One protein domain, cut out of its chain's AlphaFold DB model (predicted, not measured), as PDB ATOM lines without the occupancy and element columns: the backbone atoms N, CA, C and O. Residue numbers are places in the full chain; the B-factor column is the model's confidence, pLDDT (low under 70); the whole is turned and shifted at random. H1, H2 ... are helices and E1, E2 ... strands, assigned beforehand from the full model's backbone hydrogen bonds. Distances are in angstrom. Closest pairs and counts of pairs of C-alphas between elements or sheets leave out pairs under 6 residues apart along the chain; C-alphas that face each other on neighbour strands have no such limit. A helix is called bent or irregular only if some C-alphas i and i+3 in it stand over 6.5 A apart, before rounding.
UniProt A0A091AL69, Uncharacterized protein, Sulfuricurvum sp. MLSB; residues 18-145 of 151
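What this domain is: This is residues 18 to 145 of the 151 residues of an uncharacterized protein of Sulfuricurvum sp. MLSB (UniProt A0A091AL69). Three long helices, H3, H5 and H7, cross one another at steep tilts and make the core, with the small strand hairpin E1 and E2 packed through E2 on H3 and H5. H1 crosses H5, while H4 lies at one end of the long axis and H2 and H6 at the other. The 128 printed residues hold E1, E2, then H1 to H7 in chain order; the two-strand sheet, E1 - E2, is antiparallel and the class is mostly helix. The whole is compact, with a radius of gyration of the C-alphas of 14.6 A, yet elongated, spanning 48 by 28 by 25 A.

Where its parts are: E1, residues 18 to 20, begins at C-alpha 18 (112.199, 204.483, 111.359). E2 is residues 25 to 28, H1 30 to 37 and H2 41 to 45. H3, residues 48 to 69, is 31.7 A long. H4, residues 72 to 84, is irregular: C-alphas 73 and 76 are 7.0 A apart. H5, residues 86 to 105, is 28.5 A long. H6 is residues 108 to 113. H7, residues 119 to 137, is 26.3 A long and ends at C-alpha 137 (101.354, 186.478, 121.074).

How they stand to each other: The hub H5 touches H3 at a steep tilt of 66 degrees, opposite ways, closest at C-alphas 96 and 59, 5.8 A. H7 touches H5 at C-alphas 130 and 99, 6.2 A, and H3 at C-alphas 130 and 62, 5.9 A. H1 touches H5 about perpendicular, at 73 degrees, closest at C-alphas 33 and 97, 5.7 A. H4 and H5 touch only at the corner, at C-alphas 82 and 89, 4.3 A. H2 touches H6, closest at C-alphas 45 and 112, 5.5 A. In the hairpin, N 18 and O 27 are 2.8 A apart, within hydrogen-bond range. Every O i to N i+4 pair is within range in H1, H2, H3, H5, H6 and H7; in H4, 7 of 9.

The domain as a whole: The farthest C-alphas, Gln 116 and Thr 145, are 48.9 A apart. The printed part has no cut, and the links between named elements are tight. Mean pLDDT of the printed part is 76.8; residues 104 to 122 and 133 to 145 hold the 32 under 70.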
ATOM      1  N   THR A  18     111.535 203.193 111.180       90.69
ATOM      2  CA  THR A  18     112.199 204.483 111.359       90.69
ATOM      3  C   THR A  18     112.053 204.875 112.818       90.69
ATOM      4  O   THR A  18     110.936 204.960 113.325       90.69
ATOM      5  N   TYR A  19     113.172 205.117 113.497       88.44
ATOM      6  CA  TYR A  19     113.143 205.576 114.880       88.44
ATOM      7  C   TYR A  19     112.839 207.072 114.945       88.44
ATOM      8  O   TYR A  19     113.521 207.878 114.311       88.44
ATOM      9  N   ASP A  20     111.818 207.437 115.711       88.62
ATOM     10  CA  ASP A  20     111.486 208.823 116.009       88.62
ATOM     11  C   ASP A  20     112.157 209.213 117.324       88.62
ATOM     12  O   ASP A  20     111.820 208.704 118.392       88.62
ATOM     13  N   PHE A  21     113.147 210.096 117.223       83.31
ATOM     14  CA  PHE A  21     113.938 210.554 118.361       83.31
ATOM     15  C   PHE A  21     113.154 211.454 119.317       83.31
ATOM     16  O   PHE A  21     113.541 211.572 120.472       83.31
ATOM     17  N   THR A  22     112.063 212.073 118.859       83.12
ATOM     18  CA  THR A  22     111.205 212.913 119.704       83.12
ATOM     19  C   THR A  22     110.285 212.046 120.555       83.12
ATOM     20  O   THR A  22     110.074 212.312 121.731       83.12
ATOM     21  N   GLU A  23     109.733 210.994 119.952       82.94
ATOM     22  CA  GLU A  23     108.804 210.073 120.617       82.94
ATOM     23  C   GLU A  23     109.522 208.883 121.281       82.94
ATOM     24  O   GLU A  23     108.869 208.056 121.916       82.94
ATOM     25  N   HIS A  24     110.846 208.777 121.104       82.00
ATOM     26  CA  HIS A  24     111.694 207.659 121.531       82.00
ATOM     27  C   HIS A  24     111.095 206.287 121.186       82.00
ATOM     28  O   HIS A  24     111.030 205.380 122.018       82.00
ATOM     29  N   MET A  25     110.628 206.130 119.942       87.62
ATOM     30  CA  MET A  25     110.035 204.873 119.489       87.62
ATOM     31  C   MET A  25     110.259 204.583 118.001       87.62
ATOM     32  O   MET A  25     110.283 205.501 117.177       87.62
ATOM     33  N   PRO A  26     110.377 203.299 117.627       92.31
ATOM     34  CA  PRO A  26     110.387 202.883 116.234       92.31
ATOM     35  C   PRO A  26     108.968 202.887 115.652       92.31
ATOM     36  O   PRO A  26     108.053 202.282 116.203       92.31
ATOM     37  N   PHE A  27     108.795 203.514 114.494       93.06
ATOM     38  CA  PHE A  27     107.595 203.379 113.673       93.06
ATOM     39  C   PHE A  27     107.884 202.425 112.512       93.06
ATOM     40  O   PHE A  27     108.866 202.647 111.797       93.06
ATOM     41  N   PRO A  28     107.074 201.377 112.282       94.62
ATOM     42  CA  PRO A  28     107.260 200.516 111.117       94.62
ATOM     43  C   PRO A  28     107.148 201.330 109.823       94.62
ATOM     44  O   PRO A  28     106.363 202.277 109.728       94.62
ATOM     45  N   LYS A  29     107.937 200.967 108.812       93.75
ATOM     46  CA  LYS A  29     107.815 201.569 107.480       93.75
ATOM     47  C   LYS A  29     106.572 201.025 106.782       93.75
ATOM     48  O   LYS A  29     106.249 199.848 106.906       93.75
ATOM     49  N   MET A  30     105.910 201.867 105.994       90.19
ATOM     50  CA  MET A  30     104.714 201.492 105.231       90.19
ATOM     51  C   MET A  30     104.938 200.272 104.324       90.19
ATOM     52  O   MET A  30     104.092 199.383 104.284       90.19
ATOM     53  N   ASP A  31     106.089 200.196 103.651       92.38
ATOM     54  CA  ASP A  31     106.428 199.051 102.795       92.38
ATOM     55  C   ASP A  31     106.596 197.760 103.598       92.38
ATOM     56  O   ASP A  31     106.164 196.701 103.149       92.38
ATOM     57  N   TYR A  32     107.152 197.852 104.812       93.88
ATOM     58  CA  TYR A  32     107.257 196.712 105.720       93.88
ATOM     59  C   TYR A  32     105.871 196.242 106.167       93.88
ATOM     60  O   TYR A  32     105.559 195.062 106.051       93.88
ATOM     61  N   VAL A  33     104.994 197.167 106.575       91.94
ATOM     62  CA  VAL A  33     103.601 196.831 106.918       91.94
ATOM     63  C   VAL A  33     102.917 196.127 105.748       91.94
ATOM     64  O   VAL A  33     102.283 195.092 105.943       91.94
ATOM     65  N   ARG A  34     103.060 196.647 104.524       90.25
ATOM     66  CA  ARG A  34     102.468 196.039 103.328       90.25
ATOM     67  C   ARG A  34     103.022 194.637 103.068       90.25
ATOM     68  O   ARG A  34     102.234 193.750 102.753       90.25
ATOM     69  N   ALA A  35     104.331 194.440 103.206       90.69
ATOM     70  CA  ALA A  35     104.974 193.143 103.011       90.69
ATOM     71  C   ALA A  35     104.500 192.100 104.035       90.69
ATOM     72  O   ALA A  35     104.132 190.995 103.648       90.69
ATOM     73  N   GLU A  36     104.434 192.469 105.317       90.31
ATOM     74  CA  GLU A  36     104.073 191.544 106.400       90.31
ATOM     75  C   GLU A  36     102.570 191.243 106.465       90.31
ATOM     76  O   GLU A  36     102.158 190.161 106.873       90.31
ATOM     77  N   THR A  37     101.722 192.201 106.082       85.12
ATOM     78  CA  THR A  37     100.266 192.099 106.309       85.12
ATOM     79  C   THR A  37      99.439 192.002 105.029       85.12
ATOM     80  O   THR A  37      98.237 191.740 105.090       85.12
ATOM     81  N   GLY A  38     100.024 192.289 103.862       85.00
ATOM     82  CA  GLY A  38      99.277 192.480 102.615       85.00
ATOM     83  C   GLY A  38      98.332 193.693 102.640       85.00
ATOM     84  O   GLY A  38      97.446 193.815 101.787       85.00
ATOM     85  N   VAL A  39      98.455 194.581 103.634       84.19
ATOM     86  CA  VAL A  39      97.638 195.792 103.766       84.19
ATOM     87  C   VAL A  39      98.347 196.970 103.121       84.19
ATOM     88  O   VAL A  39      99.373 197.442 103.605       84.19
ATOM     89  N   ASP A  40      97.748 197.509 102.064       85.94
ATOM     90  CA  ASP A  40      98.120 198.828 101.577       85.94
ATOM     91  C   ASP A  40      97.362 199.903 102.356       85.94
ATOM     92  O   ASP A  40      96.207 200.216 102.055       85.94
ATOM     93  N   MET A  41      98.007 200.463 103.382       81.81
ATOM     94  CA  MET A  41      97.364 201.490 104.197       81.81
ATOM     95  C   MET A  41      97.094 202.772 103.404       81.81
ATOM     96  O   MET A  41      96.124 203.439 103.728       81.81
ATOM     97  N   VAL A  42      97.871 203.112 102.363       84.25
ATOM     98  CA  VAL A  42      97.617 204.325 101.552       84.25
ATOM     99  C   VAL A  42      96.281 204.208 100.834       84.25
ATOM    100  O   VAL A  42      95.484 205.143 100.866       84.25
ATOM    101  N   ILE A  43      96.036 203.045 100.230       78.50
ATOM    102  CA  ILE A  43      94.763 202.743  99.574       78.50
ATOM    103  C   ILE A  43      93.650 202.676 100.619       78.50
ATOM    104  O   ILE A  43      92.608 203.294 100.433       78.50
ATOM    105  N   GLY A  44      93.884 201.980 101.737       71.56
ATOM    106  CA  GLY A  44      92.865 201.782 102.767       71.56
ATOM    107  C   GLY A  44      92.351 203.078 103.399       71.56
ATOM    108  O   GLY A  44      91.173 203.163 103.711       71.56
ATOM    109  N   VAL A  45      93.222 204.078 103.585       71.69
ATOM    110  CA  VAL A  45      92.918 205.355 104.271       71.69
ATOM    111  C   VAL A  45      92.695 206.540 103.330       71.69
ATOM    112  O   VAL A  45      92.500 207.660 103.799       71.69
ATOM    113  N   GLY A  46      92.776 206.319 102.017       71.44
ATOM    114  CA  GLY A  46      92.556 207.354 101.006       71.44
ATOM    115  C   GLY A  46      93.674 208.397 100.873       71.44
ATOM    116  O   GLY A  46      93.445 209.449 100.279       71.44
ATOM    117  N   GLY A  47      94.879 208.151 101.406       79.50
ATOM    118  CA  GLY A  47      95.998 209.091 101.274       79.50
ATOM    119  C   GLY A  47      97.237 208.763 102.108       79.50
ATOM    120  O   GLY A  47      97.165 208.164 103.177       79.50
ATOM    121  N   SER A  48      98.415 209.182 101.640       84.56
ATOM    122  CA  SER A  48      99.692 208.906 102.322       84.56
ATOM    123  C   SER A  48      99.813 209.621 103.672       84.56
ATOM    124  O   SER A  48     100.326 209.051 104.636       84.56
ATOM    125  N   THR A  49      99.302 210.849 103.777       85.50
ATOM    126  CA  THR A  49      99.288 211.619 105.030       85.50
ATOM    127  C   THR A  49      98.441 210.926 106.096       85.50
ATOM    128  O   THR A  49      98.899 210.726 107.221       85.50
ATOM    129  N   GLN A  50      97.231 210.503 105.733       81.38
ATOM    130  CA  GLN A  50      96.312 209.787 106.613       81.38
ATOM    131  C   GLN A  50      96.868 208.407 106.983       81.38
ATOM    132  O   GLN A  50      96.761 208.005 108.139       81.38
ATOM    133  N   ALA A  51      97.537 207.714 106.054       84.56
ATOM    134  CA  ALA A  51      98.189 206.432 106.324       84.56
ATOM    135  C   ALA A  51      99.261 206.562 107.399       84.56
ATOM    136  O   ALA A  51      99.247 205.829 108.387       84.56
ATOM    137  N   ASN A  52     100.147 207.545 107.236       87.12
ATOM    138  CA  ASN A  52     101.210 207.820 108.191       87.12
ATOM    139  C   ASN A  52     100.651 208.220 109.561       87.12
ATOM    140  O   ASN A  52     101.152 207.756 110.584       87.12
ATOM    141  N   ALA A  53      99.601 209.047 109.603       85.31
ATOM    142  CA  ALA A  53      98.950 209.432 110.854       85.31
ATOM    143  C   ALA A  53      98.316 208.226 111.569       85.31
ATOM    144  O   ALA A  53      98.537 208.036 112.766       85.31
ATOM    145  N   THR A  54      97.592 207.378 110.833       84.81
ATOM    146  CA  THR A  54      96.984 206.148 111.360       84.81
ATOM    147  C   THR A  54      98.048 205.184 111.872       84.81
ATOM    148  O   THR A  54      97.936 204.685 112.988       84.81
ATOM    149  N   LEU A  55      99.122 204.963 111.112       89.19
ATOM    150  CA  LEU A  55     100.211 204.080 111.526       89.19
ATOM    151  C   LEU A  55     100.912 204.597 112.787       89.19
ATOM    152  O   LEU A  55     101.175 203.823 113.712       89.19
ATOM    153  N   ARG A  56     101.148 205.913 112.875       90.62
ATOM    154  CA  ARG A  56     101.682 206.548 114.087       90.62
ATOM    155  C   ARG A  56     100.752 206.355 115.282       90.62
ATOM    156  O   ARG A  56     101.221 205.995 116.359       90.62
ATOM    157  N   TYR A  57      99.448 206.551 115.100       87.56
ATOM    158  CA  TYR A  57      98.454 206.338 116.153       87.56
ATOM    159  C   TYR A  57      98.453 204.886 116.656       87.56
ATOM    160  O   TYR A  57      98.570 204.659 117.860       87.56
ATOM    161  N   LEU A  58      98.400 203.904 115.749       88.50
ATOM    162  CA  LEU A  58      98.403 202.478 116.099       88.50
ATOM    163  C   LEU A  58      99.695 202.060 116.816       88.50
ATOM    164  O   LEU A  58      99.643 201.319 117.795       88.50
ATOM    165  N   THR A  59     100.843 202.583 116.377       92.50
ATOM    166  CA  THR A  59     102.146 202.330 117.016       92.50
ATOM    167  C   THR A  59     102.170 202.847 118.455       92.50
ATOM    168  O   THR A  59     102.534 202.114 119.377       92.50
ATOM    169  N   LYS A  60     101.722 204.091 118.676       90.94
ATOM    170  CA  LYS A  60     101.641 204.685 120.020       90.94
ATOM    171  C   LYS A  60     100.675 203.926 120.924       90.94
ATOM    172  O   LYS A  60     100.977 203.696 122.091       90.94
ATOM    173  N   LEU A  61      99.529 203.515 120.385       88.56
ATOM    174  CA  LEU A  61      98.543 202.742 121.132       88.56
ATOM    175  C   LEU A  61      99.106 201.389 121.578       88.56
ATOM    176  O   LEU A  61      98.935 201.023 122.738       88.56
ATOM    177  N   MET A  62      99.822 200.684 120.699       88.31
ATOM    178  CA  MET A  62     100.492 199.433 121.061       88.31
ATOM    179  C   MET A  62     101.524 199.653 122.178       88.31
ATOM    180  O   MET A  62     101.507 198.933 123.173       88.31
ATOM    181  N   MET A  63     102.365 200.689 122.077       89.12
ATOM    182  CA  MET A  63     103.319 201.036 123.141       89.12
ATOM    183  C   MET A  63     102.620 201.313 124.481       89.12
ATOM    184  O   MET A  63     103.080 200.855 125.527       89.12
ATOM    185  N   ASN A  64     101.499 202.039 124.466       87.94
ATOM    186  CA  ASN A  64     100.732 202.320 125.680       87.94
ATOM    187  C   ASN A  64     100.165 201.042 126.302       87.94
ATOM    188  O   ASN A  64     100.315 200.843 127.502       87.94
ATOM    189  N   VAL A  65      99.602 200.142 125.494       85.44
ATOM    190  CA  VAL A  65      99.105 198.844 125.972       85.44
ATOM    191  C   VAL A  65     100.214 198.025 126.630       85.44
ATOM    192  O   VAL A  65     100.017 197.508 127.729       85.44
ATOM    193  N   ILE A  66     101.397 197.964 126.013       83.62
ATOM    194  CA  ILE A  66     102.565 197.295 126.602       83.62
ATOM    195  C   ILE A  66     102.892 197.923 127.963       83.62
ATOM    196  O   ILE A  66     103.002 197.218 128.962       83.62
ATOM    197  N   LYS A  67     102.989 199.253 128.040       82.50
ATOM    198  CA  LYS A  67     103.308 199.969 129.287       82.50
ATOM    199  C   LYS A  67     102.243 199.831 130.376       82.50
ATOM    200  O   LYS A  67     102.589 199.867 131.558       82.50
ATOM    201  N   ASP A  68     100.975 199.709 130.003       82.38
ATOM    202  CA  ASP A  68      99.859 199.532 130.936       82.38
ATOM    203  C   ASP A  68      99.781 198.101 131.477       82.38
ATOM    204  O   ASP A  68      99.321 197.891 132.597       82.38
ATOM    205  N   SER A  69     100.286 197.127 130.718       76.50
ATOM    206  CA  SER A  69     100.341 195.718 131.121       76.50
ATOM    207  C   SER A  69     101.511 195.362 132.051       76.50
ATOM    208  O   SER A  69     101.531 194.275 132.625       76.50
ATOM    209  N   ILE A  70     102.483 196.265 132.215       74.62
ATOM    210  CA  ILE A  70     103.669 196.061 133.055       74.62
ATOM    211  C   ILE A  70     103.705 197.045 134.223       74.62
ATOM    212  O   ILE A  70     103.124 198.132 134.188       74.62
ATOM    213  N   MET A  71     104.444 196.682 135.272       72.62
ATOM    214  CA  MET A  71     104.625 197.556 136.429       72.62
ATOM    215  C   MET A  71     105.238 198.908 136.018       72.62
ATOM    216  O   MET A  71     106.165 198.923 135.202       72.62
ATOM    217  N   PRO A  72     104.819 200.039 136.624       75.25
ATOM    218  CA  PRO A  72     105.329 201.367 136.271       75.25
ATOM    219  C   PRO A  72     106.859 201.481 136.282       75.25
ATOM    220  O   PRO A  72     107.438 202.108 135.398       75.25
ATOM    221  N   VAL A  73     107.517 200.809 137.233       73.12
ATOM    222  CA  VAL A  73     108.985 200.769 137.371       73.12
ATOM    223  C   VAL A  73     109.703 200.070 136.207       73.12
ATOM    224  O   VAL A  73     110.899 200.267 136.016       73.12
ATOM    225  N   SER A  74     108.985 199.270 135.416       72.81
ATOM    226  CA  SER A  74     109.517 198.514 134.277       72.81
ATOM    227  C   SER A  74     109.245 199.182 132.925       72.81
ATOM    228  O   SER A  74     109.826 198.770 131.924       72.81
ATOM    229  N   ARG A  75     108.421 200.238 132.869       78.75
ATOM    230  CA  ARG A  75     108.119 200.976 131.624       78.75
ATOM    231  C   ARG A  75     109.362 201.569 130.941       78.75
ATOM    232  O   ARG A  75     109.501 201.374 129.739       78.75
ATOM    233  N   PRO A  76     110.305 202.194 131.670       76.31
ATOM    234  CA  PRO A  76     111.592 202.603 131.101       76.31
ATOM    235  C   PRO A  76     112.368 201.466 130.429       76.31
ATOM    236  O   PRO A  76     113.035 201.651 129.415       76.31
ATOM    237  N   LYS A  77     112.286 200.264 131.012       77.81
ATOM    238  CA  LYS A  77     113.069 199.107 130.575       77.81
ATOM    239  C   LYS A  77     112.578 198.586 129.230       77.81
ATOM    240  O   LYS A  77     113.395 198.214 128.398       77.81
ATOM    241  N   VAL A  78     111.264 198.589 128.992       79.25
ATOM    242  CA  VAL A  78     110.729 198.127 127.703       79.25
ATOM    243  C   VAL A  78     111.072 199.085 126.561       79.25
ATOM    244  O   VAL A  78     111.439 198.626 125.484       79.25
ATOM    245  N   GLU A  79     111.053 200.401 126.801       82.81
ATOM    246  CA  GLU A  79     111.519 201.395 125.822       82.81
ATOM    247  C   GLU A  79     113.001 201.198 125.500       82.81
ATOM    248  O   GLU A  79     113.386 201.170 124.331       82.81
ATOM    249  N   PHE A  80     113.824 200.989 126.534       83.06
ATOM    250  CA  PHE A  80     115.245 200.702 126.371       83.06
ATOM    251  C   PHE A  80     115.489 199.440 125.541       83.06
ATOM    252  O   PHE A  80     116.273 199.487 124.596       83.06
ATOM    253  N   LEU A  81     114.799 198.335 125.839       84.19
ATOM    254  CA  LEU A  81     114.935 197.085 125.084       84.19
ATOM    255  C   LEU A  81     114.527 197.266 123.618       84.19
ATOM    256  O   LEU A  81     115.283 196.896 122.728       84.19
ATOM    257  N   ILE A  82     113.388 197.909 123.349       87.44
ATOM    258  CA  ILE A  82     112.925 198.191 121.979       87.44
ATOM    259  C   ILE A  82     113.918 199.088 121.223       87.44
ATOM    260  O   ILE A  82     114.133 198.937 120.016       87.44
ATOM    261  N   ALA A  83     114.548 200.034 121.914       85.75
ATOM    262  CA  ALA A  83     115.534 200.902 121.298       85.75
ATOM    263  C   ALA A  83     116.880 200.205 121.078       85.75
ATOM    264  O   ALA A  83     117.474 200.379 120.020       85.75
ATOM    265  N   LYS A  84     117.395 199.431 122.035       83.88
ATOM    266  CA  LYS A  84     118.774 198.915 122.002       83.88
ATOM    267  C   LYS A  84     118.908 197.513 121.425       83.88
ATOM    268  O   LYS A  84     119.962 197.213 120.866       83.88
ATOM    269  N   ASP A  85     117.863 196.701 121.505       84.69
ATOM    270  CA  ASP A  85     117.872 195.319 121.048       84.69
ATOM    271  C   ASP A  85     116.982 195.149 119.809       84.69
ATOM    272  O   ASP A  85     115.787 195.457 119.799       84.69
ATOM    273  N   ILE A  86     117.592 194.657 118.729       85.19
ATOM    274  CA  ILE A  86     116.926 194.494 117.438       85.19
ATOM    275  C   ILE A  86     115.804 193.450 117.478       85.19
ATOM    276  O   ILE A  86     114.826 193.596 116.748       85.19
ATOM    277  N   GLN A  87     115.899 192.427 118.331       83.94
ATOM    278  CA  GLN A  87     114.868 191.400 118.460       83.94
ATOM    279  C   GLN A  87     113.619 191.974 119.127       83.94
ATOM    280  O   GLN A  87     112.516 191.798 118.610       83.94
ATOM    281  N   TYR A  88     113.786 192.736 120.212       84.69
ATOM    282  CA  TYR A  88     112.670 193.425 120.870       84.69
ATOM    283  C   TYR A  88     112.061 194.500 119.974       84.69
ATOM    284  O   TYR A  88     110.837 194.642 119.921       84.69
ATOM    285  N   ARG A  89     112.895 195.219 119.214       88.69
ATOM    286  CA  ARG A  89     112.418 196.161 118.198       88.69
ATOM    287  C   ARG A  89     111.568 195.467 117.144       88.69
ATOM    288  O   ARG A  89     110.462 195.931 116.878       88.69
ATOM    289  N   LYS A  90     112.061 194.353 116.585       87.44
ATOM    290  CA  LYS A  90     111.342 193.563 115.579       87.44
ATOM    291  C   LYS A  90     110.011 193.058 116.138       87.44
ATOM    292  O   LYS A  90     108.973 193.273 115.527       87.44
ATOM    293  N   ALA A  91     110.018 192.474 117.334       85.56
ATOM    294  CA  ALA A  91     108.802 191.993 117.986       85.56
ATOM    295  C   ALA A  91     107.771 193.116 118.195       85.56
ATOM    296  O   ALA A  91     106.574 192.921 117.971       85.56
ATOM    297  N   PHE A  92     108.224 194.315 118.572       89.62
ATOM    298  CA  PHE A  92     107.348 195.473 118.704       89.62
ATOM    299  C   PHE A  92     106.736 195.894 117.358       89.62
ATOM    300  O   PHE A  92     105.519 196.057 117.271       89.62
ATOM    301  N   ILE A  93     107.532 196.028 116.292       92.44
ATOM    302  CA  ILE A  93     107.002 196.423 114.974       92.44
ATOM    303  C   ILE A  93     106.110 195.337 114.354       92.44
ATOM    304  O   ILE A  93     105.108 195.672 113.723       92.44
ATOM    305  N   ASP A  94     106.400 194.058 114.599       89.56
ATOM    306  CA  ASP A  94     105.553 192.933 114.190       89.56
ATOM    307  C   ASP A  94     104.209 192.972 114.934       89.56
ATOM    308  O   ASP A  94     103.157 192.767 114.331       89.56
ATOM    309  N   SER A  95     104.208 193.340 116.222       88.44
ATOM    310  CA  SER A  95     102.977 193.549 117.002       88.44
ATOM    311  C   SER A  95     102.106 194.656 116.403       88.44
ATOM    312  O   SER A  95     100.883 194.518 116.320       88.44
ATOM    313  N   VAL A  96     102.725 195.753 115.952       91.44
ATOM    314  CA  VAL A  96     102.014 196.838 115.258       91.44
ATOM    315  C   VAL A  96     101.450 196.346 113.923       91.44
ATOM    316  O   VAL A  96     100.298 196.647 113.611       91.44
ATOM    317  N   CYS A  97     102.199 195.547 113.163       90.00
ATOM    318  CA  CYS A  97     101.715 194.941 111.918       90.00
ATOM    319  C   CYS A  97     100.518 194.008 112.171       90.00
ATOM    320  O   CYS A  97      99.490 194.134 111.503       90.00
ATOM    321  N   SER A  98     100.584 193.150 113.192       86.94
ATOM    322  CA  SER A  98      99.449 192.320 113.618       86.94
ATOM    323  C   SER A  98      98.237 193.163 114.014       86.94
ATOM    324  O   SER A  98      97.100 192.807 113.685       86.94
ATOM    325  N   LEU A  99      98.454 194.303 114.681       86.50
ATOM    326  CA  LEU A  99      97.381 195.235 115.018       86.50
ATOM    327  C   LEU A  99      96.756 195.836 113.755       86.50
ATOM    328  O   LEU A  99      95.531 195.849 113.654       86.50
ATOM    329  N   VAL A 100      97.554 196.268 112.774       86.25
ATOM    330  CA  VAL A 100      97.067 196.761 111.470       86.25
ATOM    331  C   VAL A 100      96.239 195.690 110.755       86.25
ATOM    332  O   VAL A 100      95.113 195.956 110.337       86.25
ATOM    333  N   LEU A 101      96.745 194.460 110.658       83.19
ATOM    334  CA  LEU A 101      96.033 193.362 109.999       83.19
ATOM    335  C   LEU A 101      94.695 193.057 110.686       83.19
ATOM    336  O   LEU A 101      93.652 192.963 110.035       83.19
ATOM    337  N   THR A 102      94.710 192.949 112.015       76.31
ATOM    338  CA  THR A 102      93.518 192.593 112.797       76.31
ATOM    339  C   THR A 102      92.482 193.713 112.782       76.31
ATOM    340  O   THR A 102      91.285 193.452 112.689       76.31
ATOM    341  N   THR A 103      92.922 194.971 112.843       73.12
ATOM    342  CA  THR A 103      92.017 196.121 112.733       73.12
ATOM    343  C   THR A 103      91.461 196.264 111.322       73.12
ATOM    344  O   THR A 103      90.302 196.642 111.184       73.12
ATOM    345  N   ARG A 104      92.192 195.854 110.273       67.00
ATOM    346  CA  ARG A 104      91.629 195.731 108.920       67.00
ATOM    347  C   ARG A 104      90.494 194.733 108.837       67.00
ATOM    348  O   ARG A 104      89.436 195.095 108.329       67.00
ATOM    349  N   GLY A 105      90.680 193.536 109.387       55.19
ATOM    350  CA  GLY A 105      89.623 192.521 109.445       55.19
ATOM    351  C   GLY A 105      88.387 192.952 110.244       55.19
ATOM    352  O   GLY A 105      87.314 192.394 110.046       55.19
ATOM    353  N   LYS A 106      88.523 193.959 111.118       58.78
ATOM    354  CA  LYS A 106      87.452 194.530 111.948       58.78
ATOM    355  C   LYS A 106      87.001 195.931 111.504       58.78
ATOM    356  O   LYS A 106      86.354 196.613 112.291       58.78
ATOM    357  N   GLY A 107      87.355 196.367 110.291       51.53
ATOM    358  CA  GLY A 107      86.873 197.635 109.737       51.53
ATOM    359  C   GLY A 107      87.850 198.815 109.800       51.53
ATOM    360  O   GLY A 107      87.423 199.922 110.104       51.53
ATOM    361  N   ILE A 108      89.132 198.651 109.433       55.16
ATOM    362  CA  ILE A 108      89.985 199.816 109.084       55.16
ATOM    363  C   ILE A 108      89.269 200.688 108.044       55.16
ATOM    364  O   ILE A 108      89.247 201.897 108.194       55.16
ATOM    365  N   SER A 109      88.594 200.094 107.059       48.44
ATOM    366  CA  SER A 109      87.784 200.836 106.086       48.44
ATOM    367  C   SER A 109      86.644 201.633 106.744       48.44
ATOM    368  O   SER A 109      86.404 202.766 106.362       48.44
ATOM    369  N   GLU A 110      85.997 201.126 107.801       50.41
ATOM    370  CA  GLU A 110      84.966 201.864 108.558       50.41
ATOM    371  C   GLU A 110      85.557 202.958 109.466       50.41
ATOM    372  O   GLU A 110      84.936 204.009 109.648       50.41
ATOM    373  N   LEU A 111      86.783 202.741 109.964       48.94
ATOM    374  CA  LEU A 111      87.681 203.720 110.603       48.94
ATOM    375  C   LEU A 111      87.953 204.930 109.690       48.94
ATOM    376  O   LEU A 111      88.287 206.006 110.190       48.94
ATOM    377  N   LEU A 112      87.829 204.742 108.372       49.44
ATOM    378  CA  LEU A 112      88.331 205.652 107.340       49.44
ATOM    379  C   LEU A 112      87.230 206.239 106.451       49.44
ATOM    380  O   LEU A 112      87.368 207.377 106.015       49.44
ATOM    381  N   GLU A 113      86.128 205.518 106.239       44.53
ATOM    382  CA  GLU A 113      85.030 205.917 105.351       44.53
ATOM    383  C   GLU A 113      83.774 206.387 106.098       44.53
ATOM    384  O   GLU A 113      83.046 207.232 105.582       44.53
ATOM    385  N   SER A 114      83.483 205.871 107.300       44.62
ATOM    386  CA  SER A 114      82.106 205.976 107.808       44.62
ATOM    387  C   SER A 114      81.791 207.239 108.604       44.62
ATOM    388  O   SER A 114      80.637 207.645 108.627       44.62
ATOM    389  N   GLY A 115      82.739 207.850 109.325       45.56
ATOM    390  CA  GLY A 115      82.420 208.934 110.274       45.56
ATOM    391  C   GLY A 115      81.312 208.602 111.302       45.56
ATOM    392  O   GLY A 115      80.881 209.496 112.027       45.56
ATOM    393  N   GLN A 116      80.846 207.348 111.360       45.72
ATOM    394  CA  GLN A 116      79.613 206.922 112.031       45.72
ATOM    395  C   GLN A 116      79.876 205.949 113.182       45.72
ATOM    396  O   GLN A 116      79.050 205.857 114.089       45.72
ATOM    397  N   LEU A 117      81.036 205.286 113.215       51.69
ATOM    398  CA  LEU A 117      81.540 204.703 114.456       51.69
ATOM    399  C   LEU A 117      82.114 205.823 115.318       51.69
ATOM    400  O   LEU A 117      83.028 206.544 114.903       51.69
ATOM    401  N   ASP A 118      81.576 205.980 116.526       60.03
ATOM    402  CA  ASP A 118      82.107 206.959 117.458       60.03
ATOM    403  C   ASP A 118      83.599 206.650 117.709       60.03
ATOM    404  O   ASP A 118      84.009 205.502 117.930       60.03
ATOM    405  N   LYS A 119      84.445 207.683 117.625       62.81
ATOM    406  CA  LYS A 119      85.904 207.539 117.748       62.81
ATOM    407  C   LYS A 119      86.319 206.849 119.057       62.81
ATOM    408  O   LYS A 119      87.382 206.233 119.103       62.81
ATOM    409  N   ALA A 120      85.507 206.940 120.111       67.19
ATOM    410  CA  ALA A 120      85.805 206.348 121.408       67.19
ATOM    411  C   ALA A 120      85.564 204.830 121.420       67.19
ATOM    412  O   ALA A 120      86.399 204.089 121.932       67.19
ATOM    413  N   SER A 121      84.476 204.344 120.830       64.25
ATOM    414  CA  SER A 121      84.166 202.921 120.669       64.25
ATOM    415  C   SER A 121      85.203 202.235 119.797       64.25
ATOM    416  O   SER A 121      85.681 201.150 120.120       64.25
ATOM    417  N   LEU A 122      85.647 202.918 118.750       66.25
ATOM    418  CA  LEU A 122      86.703 202.432 117.882       66.25
ATOM    419  C   LEU A 122      88.050 202.353 118.598       66.25
ATOM    420  O   LEU A 122      88.698 201.308 118.584       66.25
ATOM    421  N   SER A 123      88.423 203.414 119.319       70.75
ATOM    422  CA  SER A 123      89.612 203.408 120.174       70.75
ATOM    423  C   SER A 123      89.566 202.264 121.192       70.75
ATOM    424  O   SER A 123      90.583 201.610 121.403       70.75
ATOM    425  N   LYS A 124      88.398 201.962 121.781       73.31
ATOM    426  CA  LYS A 124      88.220 200.825 122.702       73.31
ATOM    427  C   LYS A 124      88.425 199.477 122.010       73.31
ATOM    428  O   LYS A 124      89.103 198.620 122.566       73.31
ATOM    429  N   VAL A 125      87.878 199.279 120.808       70.69
ATOM    430  CA  VAL A 125      88.044 198.027 120.041       70.69
ATOM    431  C   VAL A 125      89.504 197.810 119.643       70.69
ATOM    432  O   VAL A 125      90.021 196.695 119.775       70.69
ATOM    433  N   VAL A 126      90.184 198.863 119.183       74.44
ATOM    434  CA  VAL A 126      91.607 198.794 118.827       74.44
ATOM    435  C   VAL A 126      92.454 198.537 120.074       74.44
ATOM    436  O   VAL A 126      93.318 197.666 120.042       74.44
ATOM    437  N   GLN A 127      92.168 199.214 121.190       79.06
ATOM    438  CA  GLN A 127      92.874 199.001 122.455       79.06
ATOM    439  C   GLN A 127      92.677 197.576 122.986       79.06
ATOM    440  O   GLN A 127      93.655 196.914 123.314       79.06
ATOM    441  N   ALA A 128      91.446 197.058 122.990       76.62
ATOM    442  CA  ALA A 128      91.170 195.677 123.383       76.62
ATOM    443  C   ALA A 128      91.891 194.667 122.477       76.62
ATOM    444  O   ALA A 128      92.448 193.682 122.955       76.62
ATOM    445  N   THR A 129      91.927 194.928 121.166       77.12
ATOM    446  CA  THR A 129      92.653 194.084 120.207       77.12
ATOM    447  C   THR A 129      94.157 194.103 120.482       77.12
ATOM    448  O   THR A 129      94.772 193.041 120.526       77.12
ATOM    449  N   ALA A 130      94.738 195.276 120.733       78.00
ATOM    450  CA  ALA A 130      96.141 195.405 121.109       78.00
ATOM    451  C   ALA A 130      96.456 194.651 122.414       78.00
ATOM    452  O   ALA A 130      97.439 193.913 122.460       78.00
ATOM    453  N   SER A 131      95.596 194.740 123.437       77.12
ATOM    454  CA  SER A 131      95.775 194.009 124.702       77.12
ATOM    455  C   SER A 131      95.727 192.488 124.529       77.12
ATOM    456  O   SER A 131      96.510 191.774 125.157       77.12
ATOM    457  N   ILE A 132      94.842 191.983 123.659       75.31
ATOM    458  CA  ILE A 132      94.753 190.551 123.331       75.31
ATOM    459  C   ILE A 132      96.019 190.088 122.605       75.31
ATOM    460  O   ILE A 132      96.580 189.053 122.962       75.31
ATOM    461  N   LEU A 133      96.475 190.847 121.602       69.44
ATOM    462  CA  LEU A 133      97.690 190.526 120.848       69.44
ATOM    463  C   LEU A 133      98.908 190.477 121.768       69.44
ATOM    464  O   LEU A 133      99.666 189.511 121.722       69.44
ATOM    465  N   PHE A 134      99.055 191.469 122.645       69.88
ATOM    466  CA  PHE A 134     100.141 191.487 123.612       69.88
ATOM    467  C   PHE A 134     100.097 190.261 124.535       69.88
ATOM    468  O   PHE A 134     101.054 189.498 124.584       69.88
ATOM    469  N   THR A 135      98.957 190.010 125.186       68.12
ATOM    470  CA  THR A 135      98.809 188.905 126.154       68.12
ATOM    471  C   THR A 135      99.047 187.525 125.531       68.12
ATOM    472  O   THR A 135      99.625 186.655 126.178       68.12
ATOM    473  N   ASN A 136      98.604 187.309 124.287       64.69
ATOM    474  CA  ASN A 136      98.566 185.971 123.685       64.69
ATOM    475  C   ASN A 136      99.715 185.671 122.719       64.69
ATOM    476  O   ASN A 136      99.989 184.498 122.473       64.69
ATOM    477  N   GLN A 137     100.344 186.686 122.121       60.66
ATOM    478  CA  GLN A 137     101.354 186.478 121.074       60.66
ATOM    479  C   GLN A 137     102.749 186.955 121.470       60.66
ATOM    480  O   GLN A 137     103.728 186.432 120.944       60.66
ATOM    481  N   TYR A 138     102.863 187.903 122.404       61.25
ATOM    482  CA  TYR A 138     104.140 188.534 122.719       61.25
ATOM    483  C   TYR A 138     104.417 188.481 124.214       61.25
ATOM    484  O   TYR A 138     104.026 189.345 124.992       61.25
ATOM    485  N   ASN A 139     105.152 187.450 124.616       55.25
ATOM    486  CA  ASN A 139     105.591 187.297 125.991       55.25
ATOM    487  C   ASN A 139     106.814 188.194 126.240       55.25
ATOM    488  O   ASN A 139     107.956 187.745 126.143       55.25
ATOM    489  N   PHE A 140     106.590 189.473 126.553       56.28
ATOM    490  CA  PHE A 140     107.633 190.338 127.114       56.28
ATOM    491  C   PHE A 140     107.919 189.905 128.564       56.28
ATOM    492  O   PHE A 140     107.644 190.638 129.514       56.28
ATOM    493  N   GLN A 141     108.456 188.694 128.765       52.34
ATOM    494  CA  GLN A 141     109.046 188.342 130.056       52.34
ATOM    495  C   GLN A 141     110.345 189.111 130.170       52.34
ATOM    496  O   GLN A 141     111.367 188.754 129.590       52.34
ATOM    497  N   LEU A 142     110.284 190.211 130.910       51.25
ATOM    498  CA  LEU A 142     111.470 190.872 131.416       51.25
ATOM    499  C   LEU A 142     112.104 189.907 132.425       51.25
ATOM    500  O   LEU A 142     111.774 189.934 133.606       51.25
ATOM    501  N   HIS A 143     112.953 188.990 131.959       44.44
ATOM    502  CA  HIS A 143     113.755 188.183 132.865       44.44
ATOM    503  C   HIS A 143     114.749 189.121 133.555       44.44
ATOM    504  O   HIS A 143     115.606 189.705 132.893       44.44
ATOM    505  N   ASP A 144     114.648 189.252 134.882       43.88
ATOM    506  CA  ASP A 144     115.519 190.109 135.706       43.88
ATOM    507  C   ASP A 144     117.027 189.867 135.478       43.88
ATOM    508  O   ASP A 144     117.860 190.720 135.783       43.88
ATOM    509  N   THR A 145     117.397 188.727 134.895       41.47
ATOM    510  CA  THR A 145     118.772 188.337 134.565       41.47
ATOM    511  C   THR A 145     119.367 189.037 133.341       41.47
ATOM    512  O   THR A 145     120.584 189.185 133.295       41.47
TER     513      THR A 145